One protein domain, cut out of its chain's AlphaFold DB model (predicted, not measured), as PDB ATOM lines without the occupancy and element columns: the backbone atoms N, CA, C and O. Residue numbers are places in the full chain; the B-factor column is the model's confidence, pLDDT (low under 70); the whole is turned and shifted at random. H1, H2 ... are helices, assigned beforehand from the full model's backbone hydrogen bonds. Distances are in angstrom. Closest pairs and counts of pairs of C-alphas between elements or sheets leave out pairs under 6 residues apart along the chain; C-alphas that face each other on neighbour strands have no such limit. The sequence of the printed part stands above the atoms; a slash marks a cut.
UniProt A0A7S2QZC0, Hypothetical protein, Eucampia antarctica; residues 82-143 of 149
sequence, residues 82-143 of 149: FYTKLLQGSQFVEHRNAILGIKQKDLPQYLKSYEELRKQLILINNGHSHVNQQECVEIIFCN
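What this domain is: This is residues 82 to 143 of the 149 residues of the protein "Hypothetical protein" of Eucampia antarctica (UniProt A0A7S2QZC0). An open arch of three helices: long H2 forms the span, H1 stands near the beginning of H2, and after H2 residues 126 to 134 fold back to bring short H3 under the span. No helix touches another, and residues 123 to 130 stick out at the fold-back. The printed part has 62 residues, is all helix in the order H1, H2, H3, and has no named strand. It is only just loose, close to compact, with a radius of gyration of the C-alphas of 13.0 A and spans of 35 by 28 by 21 A.

Where its parts are: H1, residues 89 to 99, begins at C-alpha 89 (88.672, 111.081, 66.757) and is 15.8 A long. H2, residues 107 to 125, measures 26.2 A. H3, residues 135 to 141, measures 10.5 A and ends at C-alpha 141 (77.173, 107.477, 81.895).

How they stand to each other: H1 and H2 are only just apart, 8.5 A at their closest C-alphas. H3 is apart from both. Every O i to N i+4 pair is within hydrogen-bond range in H1 and H2; in H3, 2 of 3 are.

The domain as a whole: The C-alphas farthest apart, Lys 105 and Ser 129, are 36.4 A apart. The printed part has no cut, and both links are short. Residues 125 to 143 have pLDDT under 70.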
ATOM      1  N   PHE A  82      76.847 114.311  69.137       90.56
ATOM      2  CA  PHE A  82      77.329 113.309  70.084       90.56
ATOM      3  C   PHE A  82      76.266 112.262  70.448       90.56
ATOM      4  O   PHE A  82      76.582 111.088  70.604       90.56
ATOM      5  N   TYR A  83      75.000 112.673  70.557       87.88
ATOM      6  CA  TYR A  83      73.899 111.787  70.956       87.88
ATOM      7  C   TYR A  83      73.230 111.067  69.784       87.88
ATOM      8  O   TYR A  83      72.394 110.192  69.994       87.88
ATOM      9  N   THR A  84      73.532 111.464  68.549       85.56
ATOM     10  CA  THR A  84      72.810 110.993  67.355       85.56
ATOM     11  C   THR A  84      73.714 110.318  66.335       85.56
ATOM     12  O   THR A  84      73.228 109.564  65.492       85.56
ATOM     13  N   LYS A  85      75.025 110.558  66.411       85.06
ATOM     14  CA  LYS A  85      76.037 110.042  65.495       85.06
ATOM     15  C   LYS A  85      77.124 109.308  66.276       85.06
ATOM     16  O   LYS A  85      77.480 109.673  67.392       85.06
ATOM     17  N   LEU A  86      77.711 108.299  65.639       88.75
ATOM     18  CA  LEU A  86      78.888 107.592  66.146       88.75
ATOM     19  C   LEU A  86      80.156 108.405  65.844       88.75
ATOM     20  O   LEU A  86      80.898 108.095  64.912       88.75
ATOM     21  N   LEU A  87      80.379 109.487  66.592       88.06
ATOM     22  CA  LEU A  87      81.549 110.344  66.402       88.06
ATOM     23  C   LEU A  87      82.845 109.618  66.792       88.06
ATOM     24  O   LEU A  87      82.880 108.828  67.733       88.06
ATOM     25  N   GLN A  88      83.933 109.926  66.086       87.50
ATOM     26  CA  GLN A  88      85.268 109.381  66.343       87.50
ATOM     27  C   GLN A  88      86.327 110.491  66.323       87.50
ATOM     28  O   GLN A  88      86.078 111.610  65.871       87.50
ATOM     29  N   GLY A  89      87.527 110.174  66.812       90.56
ATOM     30  CA  GLY A  89      88.672 111.081  66.757       90.56
ATOM     31  C   GLY A  89      88.484 112.355  67.585       90.56
ATOM     32  O   GLY A  89      87.940 112.322  68.690       90.56
ATOM     33  N   SER A  90      88.969 113.483  67.057       90.88
ATOM     34  CA  SER A  90      88.991 114.769  67.768       90.88
ATOM     35  C   SER A  90      87.597 115.294  68.105       90.88
ATOM     36  O   SER A  90      87.394 115.763  69.220       90.88
ATOM     37  N   GLN A  91      86.619 115.157  67.202       89.31
ATOM     38  CA  GLN A  91      85.250 115.633  67.441       89.31
ATOM     39  C   GLN A  91      84.596 114.924  68.629       89.31
ATOM     40  O   GLN A  91      84.013 115.577  69.492       89.31
ATOM     41  N   PHE A  92      84.758 113.599  68.721       91.75
ATOM     42  CA  PHE A  92      84.278 112.841  69.876       91.75
ATOM     43  C   PHE A  92      84.913 113.343  71.176       91.75
ATOM     44  O   PHE A  92      84.212 113.568  72.158       91.75
ATOM     45  N   VAL A  93      86.235 113.544  71.181       90.06
ATOM     46  CA  VAL A  93      86.961 114.026  72.364       90.06
ATOM     47  C   VAL A  93      86.485 115.419  72.777       90.06
ATOM     48  O   VAL A  93      86.242 115.643  73.962       90.06
ATOM     49  N   GLU A  94      86.313 116.336  71.823       91.81
ATOM     50  CA  GLU A  94      85.813 117.689  72.083       91.81
ATOM     51  C   GLU A  94      84.402 117.666  72.681       91.81
ATOM     52  O   GLU A  94      84.164 118.284  73.721       91.81
ATOM     53  N   HIS A  95      83.472 116.932  72.066       92.88
ATOM     54  CA  HIS A  95      82.086 116.865  72.538       92.88
ATOM     55  C   HIS A  95      81.969 116.141  73.877       92.88
ATOM     56  O   HIS A  95      81.286 116.641  74.767       92.88
ATOM     57  N   ARG A  96      82.687 115.027  74.070       91.38
ATOM     58  CA  ARG A  96      82.754 114.321  75.357       91.38
ATOM     59  C   ARG A  96      83.234 115.255  76.461       91.38
ATOM     60  O   ARG A  96      82.623 115.303  77.523       91.38
ATOM     61  N   ASN A  97      84.320 115.993  76.222       92.06
ATOM     62  CA  ASN A  97      84.861 116.914  77.218       92.06
ATOM     63  C   ASN A  97      83.860 118.033  77.543       92.06
ATOM     64  O   ASN A  97      83.701 118.372  78.711       92.06
ATOM     65  N   ALA A  98      83.155 118.564  76.540       92.00
ATOM     66  CA  ALA A  98      82.115 119.567  76.753       92.00
ATOM     67  C   ALA A  98      80.931 119.024  77.575       92.00
ATOM     68  O   ALA A  98      80.482 119.693  78.500       92.00
ATOM     69  N   ILE A  99      80.456 117.811  77.273       92.31
ATOM     70  CA  ILE A  99      79.314 117.174  77.951       92.31
ATOM     71  C   ILE A  99      79.657 116.787  79.392       92.31
ATOM     72  O   ILE A  99      78.871 117.040  80.298       92.31
ATOM     73  N   LEU A 100      80.838 116.205  79.614       90.75
ATOM     74  CA  LEU A 100      81.296 115.783  80.942       90.75
ATOM     75  C   LEU A 100      81.925 116.929  81.757       90.75
ATOM     76  O   LEU A 100      82.410 116.698  82.862       90.75
ATOM     77  N   GLY A 101      81.974 118.151  81.218       91.94
ATOM     78  CA  GLY A 101      82.566 119.308  81.896       91.94
ATOM     79  C   GLY A 101      84.082 119.211  82.125       91.94
ATOM     80  O   GLY A 101      84.616 119.892  83.002       91.94
ATOM     81  N   ILE A 102      84.791 118.387  81.346       92.00
ATOM     82  CA  ILE A 102      86.236 118.159  81.483       92.00
ATOM     83  C   ILE A 102      86.987 119.358  80.908       92.00
ATOM     84  O   ILE A 102      87.040 119.570  79.693       92.00
ATOM     85  N   LYS A 103      87.615 120.143  81.785       92.44
ATOM     86  CA  LYS A 103      88.460 121.271  81.379       92.44
ATOM     87  C   LYS A 103      89.843 120.769  80.974       92.44
ATOM     88  O   LYS A 103      90.323 119.755  81.470       92.44
ATOM     89  N   GLN A 104      90.538 121.535  80.132       90.44
ATOM     90  CA  GLN A 104      91.870 121.162  79.636       90.44
ATOM     91  C   GLN A 104      92.877 120.869  80.762       90.44
ATOM     92  O   GLN A 104      93.700 119.967  80.637       90.44
ATOM     93  N   LYS A 105      92.780 121.604  81.876       92.88
ATOM     94  CA  LYS A 105      93.616 121.415  83.071       92.88
ATOM     95  C   LYS A 105      93.376 120.074  83.784       92.88
ATOM     96  O   LYS A 105      94.296 119.544  84.392       92.88
ATOM     97  N   ASP A 106      92.164 119.532  83.680       91.44
ATOM     98  CA  ASP A 106      91.729 118.314  84.372       91.44
ATOM     99  C   ASP A 106      91.891 117.071  83.471       91.44
ATOM    100  O   ASP A 106      91.814 115.932  83.933       91.44
ATOM    101  N   LEU A 107      92.175 117.278  82.176       89.00
ATOM    102  CA  LEU A 107      92.313 116.221  81.176       89.00
ATOM    103  C   LEU A 107      93.371 115.156  81.532       89.00
ATOM    104  O   LEU A 107      93.064 113.976  81.364       89.00
ATOM    105  N   PRO A 108      94.577 115.493  82.043       92.62
ATOM    106  CA  PRO A 108      95.559 114.472  82.411       92.62
ATOM    107  C   PRO A 108      95.051 113.542  83.517       92.62
ATOM    108  O   PRO A 108      95.230 112.327  83.438       92.62
ATOM    109  N   GLN A 109      94.372 114.105  84.520       91.81
ATOM    110  CA  GLN A 109      93.802 113.337  85.623       91.81
ATOM    111  C   GLN A 109      92.673 112.427  85.129       91.81
ATOM    112  O   GLN A 109      92.647 111.249  85.477       91.81
ATOM    113  N   TYR A 110      91.796 112.949  84.267       89.44
ATOM    114  CA  TYR A 110      90.731 112.172  83.633       89.44
ATOM    115  C   TYR A 110      91.273 110.998  82.802       89.44
ATOM    116  O   TYR A 110      90.757 109.883  82.875       89.44
ATOM    117  N   LEU A 111      92.324 111.224  82.005       88.75
ATOM    118  CA  LEU A 111      92.922 110.166  81.185       88.75
ATOM    119  C   LEU A 111      93.553 109.078  82.053       88.75
ATOM    120  O   LEU A 111      93.365 107.897  81.767       88.75
ATOM    121  N   LYS A 112      94.220 109.461  83.146       92.06
ATOM    122  CA  LYS A 112      94.783 108.505  84.102       92.06
ATOM    123  C   LYS A 112      93.696 107.625  84.728       92.06
ATOM    124  O   LYS A 112      93.818 106.403  84.686       92.06
ATOM    125  N   SER A 113      92.613 108.224  85.232       90.06
ATOM    126  CA  SER A 113      91.496 107.455  85.799       90.06
ATOM    127  C   SER A 113      90.822 106.562  84.756       90.06
ATOM    128  O   SER A 113      90.479 105.417  85.041       90.06
ATOM    129  N   TYR A 114      90.669 107.048  83.520       87.25
ATOM    130  CA  TYR A 114      90.094 106.269  82.425       87.25
ATOM    131  C   TYR A 114      90.955 105.049  82.066       87.25
ATOM    132  O   TYR A 114      90.426 103.961  81.849       87.25
ATOM    133  N   GLU A 115      92.279 105.198  82.019       87.25
ATOM    134  CA  GLU A 115      93.194 104.082  81.763       87.25
ATOM    135  C   GLU A 115      93.185 103.041  82.886       87.25
ATOM    136  O   GLU A 115      93.252 101.843  82.605       87.25
ATOM    137  N   GLU A 116      93.089 103.474  84.143       87.94
ATOM    138  CA  GLU A 116      92.965 102.585  85.303       87.94
ATOM    139  C   GLU A 116      91.673 101.758  85.228       87.94
ATOM    140  O   GLU A 116      91.732 100.527  85.290       87.94
ATOM    141  N   LEU A 117      90.532 102.408  84.974       85.12
ATOM    142  CA  LEU A 117      89.243 101.735  84.770       85.12
ATOM    143  C   LEU A 117      89.278 100.789  83.568       85.12
ATOM    144  O   LEU A 117      88.812  99.655  83.651       85.12
ATOM    145  N   ARG A 118      89.884 101.208  82.451       81.12
ATOM    146  CA  ARG A 118      90.016 100.368  81.256       81.12
ATOM    147  C   ARG A 118      90.838  99.109  81.533       81.12
ATOM    148  O   ARG A 118      90.480  98.041  81.043       81.12
ATOM    149  N   LYS A 119      91.921  99.209  82.310       82.75
ATOM    150  CA  LYS A 119      92.722  98.043  82.726       82.75
ATOM    151  C   LYS A 119      91.899  97.097  83.597       82.75
ATOM    152  O   LYS A 119      91.918  95.897  83.345       82.75
ATOM    153  N   GLN A 120      91.147  97.625  84.563       80.94
ATOM    154  CA  GLN A 120      90.246  96.825  85.399       80.94
ATOM    155  C   GLN A 120      89.181  96.111  84.558       80.94
ATOM    156  O   GLN A 120      88.981  94.911  84.717       80.94
ATOM    157  N   LEU A 121      88.569  96.812  83.600       77.19
ATOM    158  CA  LEU A 121      87.558  96.247  82.709       77.19
ATOM    159  C   LEU A 121      88.121  95.114  81.839       77.19
ATOM    160  O   LEU A 121      87.498  94.067  81.703       77.19
ATOM    161  N   ILE A 122      89.322  95.286  81.276       76.50
ATOM    162  CA  ILE A 122      89.994  94.235  80.496       76.50
ATOM    163  C   ILE A 122      90.279  93.007  81.371       76.50
ATOM    164  O   ILE A 122      90.082  91.883  80.921       76.50
ATOM    165  N   LEU A 123      90.699  93.203  82.623       70.69
ATOM    166  CA  LEU A 123      90.931  92.101  83.562       70.69
ATOM    167  C   LEU A 123      89.639  91.334  83.888       70.69
ATOM    168  O   LEU A 123      89.683  90.111  83.974       70.69
ATOM    169  N   ILE A 124      88.505  92.030  84.000       71.44
ATOM    170  CA  ILE A 124      87.175  91.424  84.192       71.44
ATOM    171  C   ILE A 124      86.734  90.660  82.926       71.44
ATOM    172  O   ILE A 124      86.254  89.532  83.010       71.44
ATOM    173  N   ASN A 125      86.961  91.233  81.741       62.66
ATOM    174  CA  ASN A 125      86.506  90.677  80.461       62.66
ATOM    175  C   ASN A 125      87.428  89.607  79.867       62.66
ATOM    176  O   ASN A 125      87.018  88.884  78.967       62.66
ATOM    177  N   ASN A 126      88.638  89.417  80.391       58.03
ATOM    178  CA  ASN A 126      89.458  88.246  80.061       58.03
ATOM    179  C   ASN A 126      88.826  86.911  80.540       58.03
ATOM    180  O   ASN A 126      89.399  85.852  80.292       58.03
ATOM    181  N   GLY A 127      87.645  86.947  81.178       53.38
ATOM    182  CA  GLY A 127      86.741  85.805  81.382       53.38
ATOM    183  C   GLY A 127      85.508  85.751  80.456       53.38
ATOM    184  O   GLY A 127      84.820  84.735  80.442       53.38
ATOM    185  N   HIS A 128      85.228  86.791  79.663       48.78
ATOM    186  CA  HIS A 128      84.100  86.855  78.726       48.78
ATOM    187  C   HIS A 128      84.547  87.444  77.381       48.78
ATOM    188  O   HIS A 128      84.731  88.647  77.205       48.78
ATOM    189  N   SER A 129      84.728  86.559  76.403       44.47
ATOM    190  CA  SER A 129      85.078  86.907  75.031       44.47
ATOM    191  C   SER A 129      83.988  87.765  74.377       44.47
ATOM    192  O   SER A 129      82.894  87.265  74.121       44.47
ATOM    193  N   HIS A 130      84.370  89.004  74.044       45.16
ATOM    194  CA  HIS A 130      83.660  90.065  73.306       45.16
ATOM    195  C   HIS A 130      82.835  91.054  74.141       45.16
ATOM    196  O   HIS A 130      81.665  90.832  74.414       45.16
ATOM    197  N   VAL A 131      83.429  92.226  74.403       47.97
ATOM    198  CA  VAL A 131      82.691  93.450  74.758       47.97
ATOM    199  C   VAL A 131      82.501  94.293  73.504       47.97
ATOM    200  O   VAL A 131      83.464  94.636  72.810       47.97
ATOM    201  N   ASN A 132      81.238  94.565  73.185       42.09
ATOM    202  CA  ASN A 132      80.819  95.315  72.008       42.09
ATOM    203  C   ASN A 132      80.958  96.827  72.273       42.09
ATOM    204  O   ASN A 132      80.768  97.293  73.394       42.09
ATOM    205  N   GLN A 133      81.265  97.621  71.243       45.72
ATOM    206  CA  GLN A 133      81.489  99.073  71.356       45.72
ATOM    207  C   GLN A 133      80.286  99.850  71.925       45.72
ATOM    208  O   GLN A 133      80.465 100.971  72.401       45.72
ATOM    209  N   GLN A 134      79.086  99.263  71.919       43.72
ATOM    210  CA  GLN A 134      77.884  99.839  72.528       43.72
ATOM    211  C   GLN A 134      77.895  99.836  74.066       43.72
ATOM    212  O   GLN A 134      77.417 100.802  74.655       43.72
ATOM    213  N   GLU A 135      78.516  98.851  74.727       39.78
ATOM    214  CA  GLU A 135      78.578  98.806  76.204       39.78
ATOM    215  C   GLU A 135      79.507  99.885  76.788       39.78
ATOM    216  O   GLU A 135      79.311 100.360  77.906       39.78
ATOM    217  N   CYS A 136      80.492 100.356  76.014       41.41
ATOM    218  CA  CYS A 136      81.411 101.412  76.449       41.41
ATOM    219  C   CYS A 136      80.720 102.764  76.685       41.41
ATOM    220  O   CYS A 136      81.247 103.588  77.431       41.41
ATOM    221  N   VAL A 137      79.570 103.013  76.049       42.69
ATOM    222  CA  VAL A 137      78.824 104.261  76.248       42.69
ATOM    223  C   VAL A 137      78.066 104.210  77.576       42.69
ATOM    224  O   VAL A 137      78.133 105.168  78.341       42.69
ATOM    225  N   GLU A 138      77.438 103.083  77.918       36.41
ATOM    226  CA  GLU A 138      76.686 102.932  79.175       36.41
ATOM    227  C   GLU A 138      77.584 102.990  80.420       36.41
ATOM    228  O   GLU A 138      77.227 103.633  81.406       36.41
ATOM    229  N   ILE A 139      78.801 102.437  80.365       42.25
ATOM    230  CA  ILE A 139      79.727 102.458  81.513       42.25
ATOM    231  C   ILE A 139      80.229 103.880  81.835       42.25
ATOM    232  O   ILE A 139      80.528 104.186  82.989       42.25
ATOM    233  N   ILE A 140      80.293 104.780  80.845       46.53
ATOM    234  CA  ILE A 140      80.719 106.172  81.067       46.53
ATOM    235  C   ILE A 140      79.586 107.017  81.674       46.53
ATOM    236  O   ILE A 140      79.867 107.923  82.456       46.53
ATOM    237  N   PHE A 141      78.317 106.718  81.372       39.19
ATOM    238  CA  PHE A 141      77.173 107.477  81.895       39.19
ATOM    239  C   PHE A 141      76.647 106.978  83.250       39.19
ATOM    240  O   PHE A 141      76.065 107.771  83.986       39.19
ATOM    241  N   CYS A 142      76.893 105.721  83.628       35.62
ATOM    242  CA  CYS A 142      76.377 105.147  84.880       35.62
ATOM    243  C   CYS A 142      77.102 105.583  86.171       35.62
ATOM    244  O   CYS A 142      76.648 105.214  87.246       35.62
ATOM    245  N   ASN A 143      78.191 106.362  86.108       36.41
ATOM    246  CA  ASN A 143      78.934 106.797  87.308       36.41
ATOM    247  C   ASN A 143      78.668 108.246  87.744       36.41
ATOM    248  O   ASN A 143      79.283 108.713  88.700       36.41
TER     249      ASN A 143